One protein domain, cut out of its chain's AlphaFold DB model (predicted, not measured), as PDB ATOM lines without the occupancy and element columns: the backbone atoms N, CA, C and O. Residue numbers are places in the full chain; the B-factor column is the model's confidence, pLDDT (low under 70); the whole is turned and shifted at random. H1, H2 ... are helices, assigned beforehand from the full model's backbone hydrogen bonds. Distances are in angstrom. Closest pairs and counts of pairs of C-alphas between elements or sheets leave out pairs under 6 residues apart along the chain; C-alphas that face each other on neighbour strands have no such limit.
ATOM      1  N   GLY A  10     129.100 139.544 111.599       77.12
ATOM      2  CA  GLY A  10     129.781 140.832 111.474       77.12
ATOM      3  C   GLY A  10     129.829 141.613 112.788       77.12
ATOM      4  O   GLY A  10     130.811 142.298 113.059       77.12
ATOM      5  N   VAL A  11     128.789 141.491 113.619       77.69
ATOM      6  CA  VAL A  11     128.757 142.113 114.953       77.69
ATOM      7  C   VAL A  11     129.732 141.415 115.899       77.69
ATOM      8  O   VAL A  11     130.482 142.086 116.600       77.69
ATOM      9  N   GLU A  12     129.764 140.082 115.894       83.69
ATOM     10  CA  GLU A  12     130.706 139.309 116.708       83.69
ATOM     11  C   GLU A  12     132.162 139.600 116.316       83.69
ATOM     12  O   GLU A  12     132.989 139.861 117.187       83.69
ATOM     13  N   ALA A  13     132.458 139.664 115.015       84.06
ATOM     14  CA  ALA A  13     133.782 140.042 114.527       84.06
ATOM     15  C   ALA A  13     134.192 141.458 114.972       84.06
ATOM     16  O   ALA A  13     135.339 141.660 115.366       84.06
ATOM     17  N   ALA A  14     133.264 142.422 114.960       82.56
ATOM     18  CA  ALA A  14     133.529 143.781 115.432       82.56
ATOM     19  C   ALA A  14     133.824 143.824 116.941       82.56
ATOM     20  O   ALA A  14     134.790 144.456 117.356       82.56
ATOM     21  N   ILE A  15     133.056 143.095 117.757       84.62
ATOM     22  CA  ILE A  15     133.280 143.017 119.211       84.62
ATOM     23  C   ILE A  15     134.627 142.356 119.526       84.62
ATOM     24  O   ILE A  15     135.373 142.841 120.376       84.62
ATOM     25  N   LEU A  16     134.955 141.252 118.848       88.31
ATOM     26  CA  LEU A  16     136.243 140.572 119.016       88.31
ATOM     27  C   LEU A  16     137.408 141.492 118.651       88.31
ATOM     28  O   LEU A  16     138.419 141.513 119.349       88.31
ATOM     29  N   HIS A  17     137.242 142.275 117.589       87.81
ATOM     30  CA  HIS A  17     138.227 143.254 117.170       87.81
ATOM     31  C   HIS A  17     138.415 144.370 118.211       87.81
ATOM     32  O   HIS A  17     139.543 144.654 118.607       87.81
ATOM     33  N   GLU A  18     137.329 144.951 118.726       87.50
ATOM     34  CA  GLU A  18     137.387 145.981 119.774       87.50
ATOM     35  C   GLU A  18     138.056 145.469 121.059       87.50
ATOM     36  O   GLU A  18     138.872 146.175 121.657       87.50
ATOM     37  N   ASN A  19     137.760 144.230 121.465       87.44
ATOM     38  CA  ASN A  19     138.398 143.601 122.622       87.44
ATOM     39  C   ASN A  19     139.893 143.375 122.390       87.44
ATOM     40  O   ASN A  19     140.693 143.670 123.275       87.44
ATOM     41  N   TRP A  20     140.279 142.920 121.196       92.00
ATOM     42  CA  TRP A  20     141.688 142.772 120.841       92.00
ATOM     43  C   TRP A  20     142.429 144.115 120.921       92.00
ATOM     44  O   TRP A  20     143.486 144.183 121.541       92.00
ATOM     45  N   VAL A  21     141.859 145.204 120.387       90.69
ATOM     46  CA  VAL A  21     142.470 146.546 120.485       90.69
ATOM     47  C   VAL A  21     142.643 146.975 121.946       90.69
ATOM     48  O   VAL A  21     143.700 147.498 122.308       90.69
ATOM     49  N   LEU A  22     141.637 146.743 122.796       88.50
ATOM     50  CA  LEU A  22     141.701 147.057 124.225       88.50
ATOM     51  C   LEU A  22     142.809 146.270 124.940       88.50
ATOM     52  O   LEU A  22     143.626 146.872 125.639       88.50
ATOM     53  N   GLU A  23     142.861 144.951 124.747       89.38
ATOM     54  CA  GLU A  23     143.872 144.074 125.353       89.38
ATOM     55  C   GLU A  23     145.285 144.463 124.908       89.38
ATOM     56  O   GLU A  23     146.168 144.664 125.742       89.38
ATOM     57  N   ARG A  24     145.492 144.685 123.604       90.88
ATOM     58  CA  ARG A  24     146.791 145.118 123.071       90.88
ATOM     59  C   ARG A  24     147.208 146.482 123.598       90.88
ATOM     60  O   ARG A  24     148.378 146.675 123.923       90.88
ATOM     61  N   CYS A  25     146.272 147.424 123.713       89.50
ATOM     62  CA  CYS A  25     146.557 148.726 124.304       89.50
ATOM     63  C   CYS A  25     147.008 148.579 125.767       89.50
ATOM     64  O   CYS A  25     147.983 149.212 126.167       89.50
ATOM     65  N   LEU A  26     146.336 147.740 126.559       86.12
ATOM     66  CA  LEU A  26     146.713 147.476 127.950       86.12
ATOM     67  C   LEU A  26     148.106 146.848 128.057       86.12
ATOM     68  O   LEU A  26     148.929 147.347 128.826       86.12
ATOM     69  N   ASP A  27     148.396 145.820 127.260       87.56
ATOM     70  CA  ASP A  27     149.705 145.156 127.239       87.56
ATOM     71  C   ASP A  27     150.834 146.153 126.946       87.56
ATOM     72  O   ASP A  27     151.813 146.236 127.687       87.56
ATOM     73  N   LEU A  28     150.678 146.975 125.903       88.12
ATOM     74  CA  LEU A  28     151.695 147.948 125.494       88.12
ATOM     75  C   LEU A  28     151.919 149.043 126.552       88.12
ATOM     76  O   LEU A  28     153.054 149.491 126.752       88.12
ATOM     77  N   LEU A  29     150.861 149.452 127.263       84.31
ATOM     78  CA  LEU A  29     150.953 150.383 128.393       84.31
ATOM     79  C   LEU A  29     151.661 149.764 129.605       84.31
ATOM     80  O   LEU A  29     152.457 150.443 130.265       84.31
ATOM     81  N   LEU A  30     151.397 148.487 129.897       82.81
ATOM     82  CA  LEU A  30     152.056 147.738 130.971       82.81
ATOM     83  C   LEU A  30     153.542 147.509 130.665       82.81
ATOM     84  O   LEU A  30     154.386 147.676 131.547       82.81
ATOM     85  N   GLU A  31     153.872 147.218 129.406       85.06
ATOM     86  CA  GLU A  31     155.246 147.107 128.904       85.06
ATOM     87  C   GLU A  31     155.983 148.455 128.843       85.06
ATOM     88  O   GLU A  31     157.199 148.481 128.640       85.06
ATOM     89  N   LYS A  32     155.270 149.581 129.012       81.06
ATOM     90  CA  LYS A  32     155.797 150.948 128.841       81.06
ATOM     91  C   LYS A  32     156.464 151.141 127.473       81.06
ATOM     92  O   LYS A  32     157.480 151.827 127.345       81.06
ATOM     93  N   ARG A  33     155.902 150.504 126.441       83.38
ATOM     94  CA  ARG A  33     156.359 150.627 125.054       83.38
ATOM     95  C   ARG A  33     156.126 152.062 124.567       83.38
ATOM     96  O   ARG A  33     155.012 152.562 124.721       83.38
ATOM     97  N   PRO A  34     157.114 152.717 123.927       83.69
ATOM     98  CA  PRO A  34     156.899 154.037 123.339       83.69
ATOM     99  C   PRO A  34     155.864 153.953 122.212       83.69
ATOM    100  O   PRO A  34     155.874 152.989 121.445       83.69
ATOM    101  N   LEU A  35     155.009 154.974 122.092       84.38
ATOM    102  CA  LEU A  35     153.891 155.003 121.135       84.38
ATOM    103  C   LEU A  35     154.347 154.800 119.678       84.38
ATOM    104  O   LEU A  35     153.657 154.167 118.890       84.38
ATOM    105  N   SER A  36     155.548 155.265 119.328       86.19
ATOM    106  CA  SER A  36     156.151 155.087 117.998       86.19
ATOM    107  C   SER A  36     156.409 153.627 117.609       86.19
ATOM    108  O   SER A  36     156.651 153.341 116.440       86.19
ATOM    109  N   HIS A  37     156.403 152.705 118.575       87.19
ATOM    110  CA  HIS A  37     156.608 151.273 118.351       87.19
ATOM    111  C   HIS A  37     155.300 150.475 118.376       87.19
ATOM    112  O   HIS A  37     155.346 149.243 118.352       87.19
ATOM    113  N   TRP A  38     154.160 151.149 118.504       89.88
ATOM    114  CA  TRP A  38     152.861 150.501 118.556       89.88
ATOM    115  C   TRP A  38     152.384 150.126 117.156       89.88
ATOM    116  O   TRP A  38     152.785 150.710 116.148       89.88
ATOM    117  N   GLU A  39     151.499 149.138 117.107       92.12
ATOM    118  CA  GLU A  39     150.745 148.809 115.904       92.12
ATOM    119  C   GLU A  39     149.863 150.016 115.535       92.12
ATOM    120  O   GLU A  39     149.207 150.581 116.413       92.12
ATOM    121  N   ILE A  40     149.865 150.426 114.257       89.38
ATOM    122  CA  ILE A  40     149.223 151.676 113.788       89.38
ATOM    123  C   ILE A  40     147.762 151.750 114.233       89.38
ATOM    124  O   ILE A  40     147.330 152.763 114.762       89.38
ATOM    125  N   GLU A  41     147.027 150.653 114.083       89.75
ATOM    126  CA  GLU A  41     145.614 150.553 114.452       89.75
ATOM    127  C   GLU A  41     145.364 150.792 115.950       89.75
ATOM    128  O   GLU A  41     144.456 151.532 116.328       89.75
ATOM    129  N   VAL A  42     146.207 150.223 116.816       89.19
ATOM    130  CA  VAL A  42     146.104 150.395 118.273       89.19
ATOM    131  C   VAL A  42     146.485 151.821 118.669       89.19
ATOM    132  O   VAL A  42     145.825 152.434 119.510       89.19
ATOM    133  N   ALA A  43     147.526 152.373 118.037       89.44
ATOM    134  CA  ALA A  43     147.937 153.756 118.240       89.44
ATOM    135  C   ALA A  43     146.832 154.734 117.815       89.44
ATOM    136  O   ALA A  43     146.476 155.614 118.593       89.44
ATOM    137  N   ASP A  44     146.238 154.554 116.637       89.31
ATOM    138  CA  ASP A  44     145.163 155.405 116.119       89.31
ATOM    139  C   ASP A  44     143.907 155.333 116.993       89.31
ATOM    140  O   ASP A  44     143.300 156.365 117.296       89.31
ATOM    141  N   ALA A  45     143.537 154.135 117.456       89.44
ATOM    142  CA  ALA A  45     142.426 153.961 118.384       89.44
ATOM    143  C   ALA A  45     142.678 154.699 119.709       89.44
ATOM    144  O   ALA A  45     141.790 155.405 120.197       89.44
ATOM    145  N   LEU A  46     143.892 154.607 120.266       89.19
ATOM    146  CA  LEU A  46     144.256 155.323 121.488       89.19
ATOM    147  C   LEU A  46     144.279 156.843 121.282       89.19
ATOM    148  O   LEU A  46     143.717 157.583 122.090       89.19
ATOM    149  N   LEU A  47     144.901 157.316 120.201       89.56
ATOM    150  CA  LEU A  47     144.960 158.735 119.844       89.56
ATOM    151  C   LEU A  47     143.557 159.318 119.628       89.56
ATOM    152  O   LEU A  47     143.307 160.466 120.002       89.56
ATOM    153  N   GLY A  48     142.635 158.520 119.087       88.38
ATOM    154  CA  GLY A  48     141.217 158.850 118.991       88.38
ATOM    155  C   GLY A  48     140.494 158.846 120.335       88.38
ATOM    156  O   GLY A  48     139.637 159.697 120.575       88.38
ATOM    157  N   ALA A  49     140.852 157.934 121.240       88.12
ATOM    158  CA  ALA A  49     140.279 157.852 122.581       88.12
ATOM    159  C   ALA A  49     140.625 159.082 123.440       88.12
ATOM    160  O   ALA A  49     139.823 159.510 124.266       88.12
ATOM    161  N   ILE A  50     141.791 159.691 123.234       88.75
ATOM    162  CA  ILE A  50     142.233 160.882 123.982       88.75
ATOM    163  C   ILE A  50     141.907 162.215 123.286       88.75
ATOM    164  O   ILE A  50     142.139 163.278 123.865       88.75
ATOM    165  N   ALA A  51     141.348 162.181 122.070       87.50
ATOM    166  CA  ALA A  51     140.974 163.356 121.282       87.50
ATOM    167  C   ALA A  51     139.669 164.002 121.786       87.50
ATOM    168  O   ALA A  51     138.628 163.953 121.125       87.50
ATOM    169  N   ALA A  52     139.714 164.616 122.972       82.62
ATOM    170  CA  ALA A  52     138.555 165.229 123.626       82.62
ATOM    171  C   ALA A  52     137.825 166.252 122.739       82.62
ATOM    172  O   ALA A  52     136.602 166.351 122.776       82.62
ATOM    173  N   GLU A  53     138.564 166.983 121.906       83.31
ATOM    174  CA  GLU A  53     138.047 168.012 121.002       83.31
ATOM    175  C   GLU A  53     137.164 167.428 119.884       83.31
ATOM    176  O   GLU A  53     136.331 168.129 119.309       83.31
ATOM    177  N   ALA A  54     137.318 166.136 119.577       78.00
ATOM    178  CA  ALA A  54     136.493 165.428 118.600       78.00
ATOM    179  C   ALA A  54     135.188 164.871 119.204       78.00
ATOM    180  O   ALA A  54     134.314 164.412 118.459       78.00
ATOM    181  N   VAL A  55     135.028 164.918 120.532       80.00
ATOM    182  CA  VAL A  55     133.894 164.334 121.254       80.00
ATOM    183  C   VAL A  55     132.822 165.394 121.508       80.00
ATOM    184  O   VAL A  55     133.058 166.413 122.144       80.00
ATOM    185  N   ARG A  56     131.599 165.149 121.025       81.00
ATOM    186  CA  ARG A  56     130.475 166.101 121.158       81.00
ATOM    187  C   ARG A  56     129.802 166.094 122.533       81.00
ATOM    188  O   ARG A  56     129.050 167.012 122.839       81.00
ATOM    189  N   ASN A  57     129.994 165.030 123.308       85.38
ATOM    190  CA  ASN A  57     129.328 164.810 124.585       85.38
ATOM    191  C   ASN A  57     130.283 165.140 125.741       85.38
ATOM    192  O   ASN A  57     131.330 164.510 125.853       85.38
ATOM    193  N   GLU A  58     129.927 166.087 126.609       85.00
ATOM    194  CA  GLU A  58     130.855 166.628 127.616       85.00
ATOM    195  C   GLU A  58     131.361 165.586 128.639       85.00
ATOM    196  O   GLU A  58     132.569 165.531 128.861       85.00
ATOM    197  N   PRO A  59     130.525 164.693 129.212       85.12
ATOM    198  CA  PRO A  59     131.009 163.580 130.035       85.12
ATOM    199  C   PRO A  59     132.053 162.694 129.344       85.12
ATOM    200  O   PRO A  59     133.023 162.270 129.964       85.12
ATOM    201  N   GLU A  60     131.870 162.425 128.053       81.19
ATOM    202  CA  GLU A  60     132.788 161.602 127.265       81.19
ATOM    203  C   GLU A  60     134.069 162.361 126.896       81.19
ATOM    204  O   GLU A  60     135.160 161.789 126.917       81.19
ATOM    205  N   ALA A  61     133.961 163.664 126.624       86.56
ATOM    206  CA  ALA A  61     135.114 164.536 126.443       86.56
ATOM    207  C   ALA A  61     135.949 164.611 127.731       86.56
ATOM    208  O   ALA A  61     137.176 164.574 127.680       86.56
ATOM    209  N   GLU A  62     135.307 164.638 128.899       85.44
ATOM    210  CA  GLU A  62     136.009 164.633 130.180       85.44
ATOM    211  C   GLU A  62     136.754 163.315 130.436       85.44
ATOM    212  O   GLU A  62     137.902 163.349 130.886       85.44
ATOM    213  N   LYS A  63     136.175 162.159 130.077       84.81
ATOM    214  CA  LYS A  63     136.900 160.875 130.099       84.81
ATOM    215  C   LYS A  63     138.137 160.913 129.203       84.81
ATOM    216  O   LYS A  63     139.217 160.534 129.651       84.81
ATOM    217  N   ALA A  64     138.008 161.446 127.986       86.62
ATOM    218  CA  ALA A  64     139.129 161.608 127.059       86.62
ATOM    219  C   ALA A  64     140.251 162.479 127.658       86.62
ATOM    220  O   ALA A  64     141.418 162.091 127.640       86.62
ATOM    221  N   ARG A  65     139.906 163.627 128.267       85.19
ATOM    222  CA  ARG A  65     140.878 164.521 128.928       85.19
ATOM    223  C   ARG A  65     141.563 163.859 130.120       85.19
ATOM    224  O   ARG A  65     142.746 164.106 130.353       85.19
ATOM    225  N   ARG A  66     140.834 163.073 130.916       82.31
ATOM    226  CA  ARG A  66     141.408 162.329 132.051       82.31
ATOM    227  C   ARG A  66     142.371 161.257 131.568       82.31
ATOM    228  O   ARG A  66     143.507 161.229 132.030       82.31
ATOM    229  N   LEU A  67     141.956 160.467 130.580       84.50
ATOM    230  CA  LEU A  67     142.798 159.451 129.959       84.50
ATOM    231  C   LEU A  67     144.074 160.076 129.373       84.50
ATOM    232  O   LEU A  67     145.172 159.615 129.673       84.50
ATOM    233  N   ARG A  68     143.955 161.197 128.644       85.75
ATOM    234  CA  ARG A  68     145.103 161.956 128.115       85.75
ATOM    235  C   ARG A  68     146.088 162.349 129.215       85.75
ATOM    236  O   ARG A  68     147.278 162.083 129.091       85.75
ATOM    237  N   ARG A  69     145.589 162.947 130.300       80.62
ATOM    238  CA  ARG A  69     146.405 163.407 131.440       80.62
ATOM    239  C   ARG A  69     147.043 162.267 132.233       80.62
ATOM    240  O   ARG A  69     148.035 162.489 132.921       80.62
ATOM    241  N   HIS A  70     146.475 161.065 132.186       80.00
ATOM    242  CA  HIS A  70     147.067 159.889 132.822       80.00
ATOM    243  C   HIS A  70     148.168 159.270 131.967       80.00
ATOM    244  O   HIS A  70     149.213 158.895 132.491       80.00
ATOM    245  N   LEU A  71     147.965 159.213 130.655       79.88
ATOM    246  CA  LEU A  71     148.918 158.591 129.746       79.88
ATOM    247  C   LEU A  71     150.113 159.491 129.425       79.88
ATOM    248  O   LEU A  71     151.231 158.990 129.311       79.88
ATOM    249  N   PHE A  72     149.889 160.805 129.340       76.88
ATOM    250  CA  PHE A  72     150.890 161.791 128.941       76.88
ATOM    251  C   PHE A  72     151.143 162.822 130.040       76.88
ATOM    252  O   PHE A  72     150.248 163.246 130.765       76.88
ATOM    253  N   ARG A  73     152.399 163.269 130.135       67.19
ATOM    254  CA  ARG A  73     152.839 164.277 131.113       67.19
ATOM    255  C   ARG A  73     152.416 165.712 130.756       67.19
ATOM    256  O   ARG A  73     152.428 166.568 131.635       67.19
ATOM    257  N   SER A  74     152.083 165.972 129.492       63.97
ATOM    258  CA  SER A  74     151.707 167.290 128.967       63.97
ATOM    259  C   SER A  74     150.299 167.256 128.379       63.97
ATOM    260  O   SER A  74     149.878 166.244 127.820       63.97
ATOM    261  N   ASP A  75     149.599 168.387 128.457       59.72
ATOM    262  CA  ASP A  75     148.349 168.611 127.727       59.72
ATOM    263  C   ASP A  75     148.557 168.693 126.201       59.72
ATOM    264  O   ASP A  75     147.596 168.574 125.449       59.72
ATOM    265  N   GLU A  76     149.805 168.807 125.741       65.00
ATOM    266  CA  GLU A  76     150.212 168.738 124.328       65.00
ATOM    267  C   GLU A  76     150.442 167.293 123.846       65.00
ATOM    268  O   GLU A  76     151.321 167.026 123.027       65.00
ATOM    269  N   ALA A  77     149.695 166.324 124.377       69.31
ATOM    270  CA  ALA A  77     149.743 164.965 123.850       69.31
ATOM    271  C   ALA A  77     149.264 164.954 122.387       69.31
ATOM    272  O   ALA A  77     148.307 165.669 122.064       69.31
ATOM    273  N   PRO A  78     149.867 164.137 121.506       75.31
ATOM    274  CA  PRO A  78     149.325 163.956 120.169       75.31
ATOM    275  C   PRO A  78     147.890 163.442 120.287       75.31
ATOM    276  O   PRO A  78     147.599 162.547 121.077       75.31
ATOM    277  N   THR A  79     146.985 164.001 119.498       77.75
ATOM    278  CA  THR A  79     145.634 163.468 119.340       77.75
ATOM    279  C   THR A  79     145.370 163.279 117.856       77.75
ATOM    280  O   THR A  79     145.897 164.011 117.014       77.75
ATOM    281  N   ALA A  80     144.573 162.273 117.516       78.62
ATOM    282  CA  ALA A  80     144.151 162.030 116.147       78.62
ATOM    283  C   ALA A  80     142.636 161.939 116.130       78.62
ATOM    284  O   ALA A  80     142.024 161.338 117.009       78.62
ATOM    285  N   ARG A  81     142.004 162.541 115.124       74.00
ATOM    286  CA  ARG A  81     140.575 162.322 114.932       74.00
ATOM    287  C   ARG A  81     140.395 160.878 114.458       74.00
ATOM    288  O   ARG A  81     140.928 160.563 113.395       74.00
ATOM    289  N   PRO A  82     139.647 160.027 115.182       67.69
ATOM    290  CA  PRO A  82     139.478 158.649 114.758       67.69
ATOM    291  C   PRO A  82     138.739 158.610 113.416       67.69
ATOM    292  O   PRO A  82     137.750 159.325 113.206       67.69
ATOM    293  N   ASP A  83     139.226 157.766 112.507       73.25
ATOM    294  CA  ASP A  83     138.447 157.281 111.368       73.25
ATOM    295  C   ASP A  83     137.141 156.646 111.890       73.25
ATOM    296  O   ASP A  83     137.097 156.107 112.993       73.25
ATOM    297  N   LYS A  84     136.073 156.679 111.087       69.12
ATOM    298  CA  LYS A  84     134.856 155.889 111.306       69.12
ATOM    299  C   LYS A  84     135.149 154.426 111.652       69.12
ATOM    300  O   LYS A  84     134.403 153.878 112.454       69.12
ATOM    301  N   ALA A  85     136.184 153.821 111.066       68.19
ATOM    302  CA  ALA A  85     136.588 152.446 111.373       68.19
ATOM    303  C   ALA A  85     137.077 152.271 112.823       68.19
ATOM    304  O   ALA A  85     136.776 151.265 113.450       68.19
ATOM    305  N   HIS A  86     137.755 153.278 113.376       72.50
ATOM    306  CA  HIS A  86     138.361 153.232 114.713       72.50
ATOM    307  C   HIS A  86     137.547 153.990 115.770       72.50
ATOM    308  O   HIS A  86     137.936 154.051 116.935       72.50
ATOM    309  N   ALA A  87     136.421 154.595 115.382       77.38
ATOM    310  CA  ALA A  87     135.590 155.393 116.275       77.38
ATOM    311  C   ALA A  87     135.000 154.553 117.418       77.38
ATOM    312  O   ALA A  87     134.986 155.018 118.557       77.38
ATOM    313  N   THR A  88     134.565 153.321 117.136       82.50
ATOM    314  CA  THR A  88     134.005 152.427 118.160       82.50
ATOM    315  C   THR A  88     135.092 151.891 119.088       82.50
ATOM    316  O   THR A  88     134.933 151.958 120.303       82.50
ATOM    317  N   SER A  89     136.254 151.507 118.552       84.50
ATOM    318  CA  SER A  89     137.428 151.139 119.357       84.50
ATOM    319  C   SER A  89     137.880 152.290 120.266       84.50
ATOM    320  O   SER A  89     138.142 152.082 121.447       84.50
ATOM    321  N   ALA A  90     137.898 153.531 119.769       82.88
ATOM    322  CA  ALA A  90     138.219 154.716 120.568       82.88
ATOM    323  C   ALA A  90     137.176 155.006 121.669       82.88
ATOM    324  O   ALA A  90     137.525 155.474 122.756       82.88
ATOM    325  N   GLU A  91     135.891 154.758 121.404       83.62
ATOM    326  CA  GLU A  91     134.824 154.821 122.411       83.62
ATOM    327  C   GLU A  91     134.999 153.747 123.486       83.62
ATOM    328  O   GLU A  91     134.921 154.058 124.676       83.62
ATOM    329  N   ARG A  92     135.305 152.513 123.077       84.94
ATOM    330  CA  ARG A  92     135.561 151.384 123.976       84.94
ATOM    331  C   ARG A  92     136.745 151.670 124.895       84.94
ATOM    332  O   ARG A  92     136.601 151.634 126.112       84.94
ATOM    333  N   LEU A  93     137.877 152.090 124.326       85.06
ATOM    334  CA  LEU A  93     139.064 152.481 125.088       85.06
ATOM    335  C   LEU A  93     138.753 153.589 126.104       85.06
ATOM    336  O   LEU A  93     139.197 153.501 127.243       85.06
ATOM    337  N   ARG A  94     137.959 154.608 125.745       85.81
ATOM    338  CA  ARG A  94     137.534 155.644 126.706       85.81
ATOM    339  C   ARG A  94     136.673 155.102 127.836       85.81
ATOM    340  O   ARG A  94     136.807 155.582 128.956       85.81
ATOM    341  N   ALA A  95     135.763 154.182 127.537       83.00
ATOM    342  CA  ALA A  95     134.875 153.609 128.537       83.00
ATOM    343  C   ALA A  95     135.647 152.725 129.520       83.00
ATOM    344  O   ALA A  95     135.486 152.890 130.722       83.00
ATOM    345  N   ASP A  96     136.505 151.839 129.017       82.31
ATOM    346  CA  ASP A  96     137.171 150.841 129.852       82.31
ATOM    347  C   ASP A  96     138.475 151.384 130.473       82.31
ATOM    348  O   ASP A  96     138.692 151.238 131.675       82.31
ATOM    349  N   LEU A  97     139.341 152.080 129.720       75.88
ATOM    350  CA  LEU A  97     140.632 152.546 130.259       75.88
ATOM    351  C   LEU A  97     140.507 153.706 131.245       75.88
ATOM    352  O   LEU A  97     141.328 153.808 132.156       75.88
ATOM    353  N   ALA A  98     139.511 154.581 131.083       71.88
ATOM    354  CA  ALA A  98     139.321 155.695 132.014       71.88
ATOM    355  C   ALA A  98     138.991 155.212 133.437       71.88
ATOM    356  O   ALA A  98     139.334 155.900 134.396       71.88
ATOM    357  N   ASP A  99     138.369 154.036 133.558       68.50
ATOM    358  CA  ASP A  99     138.021 153.417 134.837       68.50
ATOM    359  C   ASP A  99     139.105 152.433 135.326       68.50
ATOM    360  O   ASP A  99     139.272 152.246 136.532       68.50
ATOM    361  N   LEU A 100     139.871 151.825 134.408       66.00
ATOM    362  CA  LEU A 100     140.927 150.852 134.726       66.00
ATOM    363  C   LEU A 100     142.274 151.477 135.106       66.00
ATOM    364  O   LEU A 100     143.071 150.820 135.776       66.00
ATOM    365  N   ILE A 101     142.552 152.714 134.695       62.94
ATOM    366  CA  ILE A 101     143.777 153.430 135.068       62.94
ATOM    367  C   ILE A 101     143.445 154.329 136.269       62.94
ATOM    368  O   ILE A 101     142.869 155.402 136.074       62.94
TER     369      ILE A 101
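What this domain is: This is residues 10 to 101 of the 111 residues of an uncharacterized protein of Skermanella sp. TT6 (UniProt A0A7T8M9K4). H4 runs between H1 and H3, and H2 packs crosswise on H1 and H4. The 92 printed residues have four named helices, H1 to H4 in chain order, and no named strand: all helix. The whole is compact, radius of gyration of the C-alphas 12.2 A, spanning 37 by 31 by 22 A.

Where its parts are: H1, residues 10 to 30, begins at C-alpha 10 (129.781, 140.832, 111.474) and is 30.4 A long. H2 is residues 40 to 49, H3 58 to 71. H4, residues 87 to 100, ends at C-alpha 100 (140.927, 150.852, 134.726).

How they stand to each other: The hub, H4, touches H1, H2 and H3; the closest C-alphas are Ser 89 and Glu 18, 5.2 A; Ala 90 and Ala 49, 4.3 A; Ala 98 and Leu 67, 5.5 A. H1 touches H2, about perpendicular at 88 degrees, closest C-alphas Val 21 and Val 42, 5.7 A. H1 and H3 are apart. Every O i to N i+4 pair is within hydrogen-bond range in H1, H2 and H3, 8 of 10 in H4.

The domain as a whole: The printed part has no cut. H3 to H4 is a long link. Residues 73 to 77, 82, 84 to 85 and 99 to 101 are under pLDDT 70.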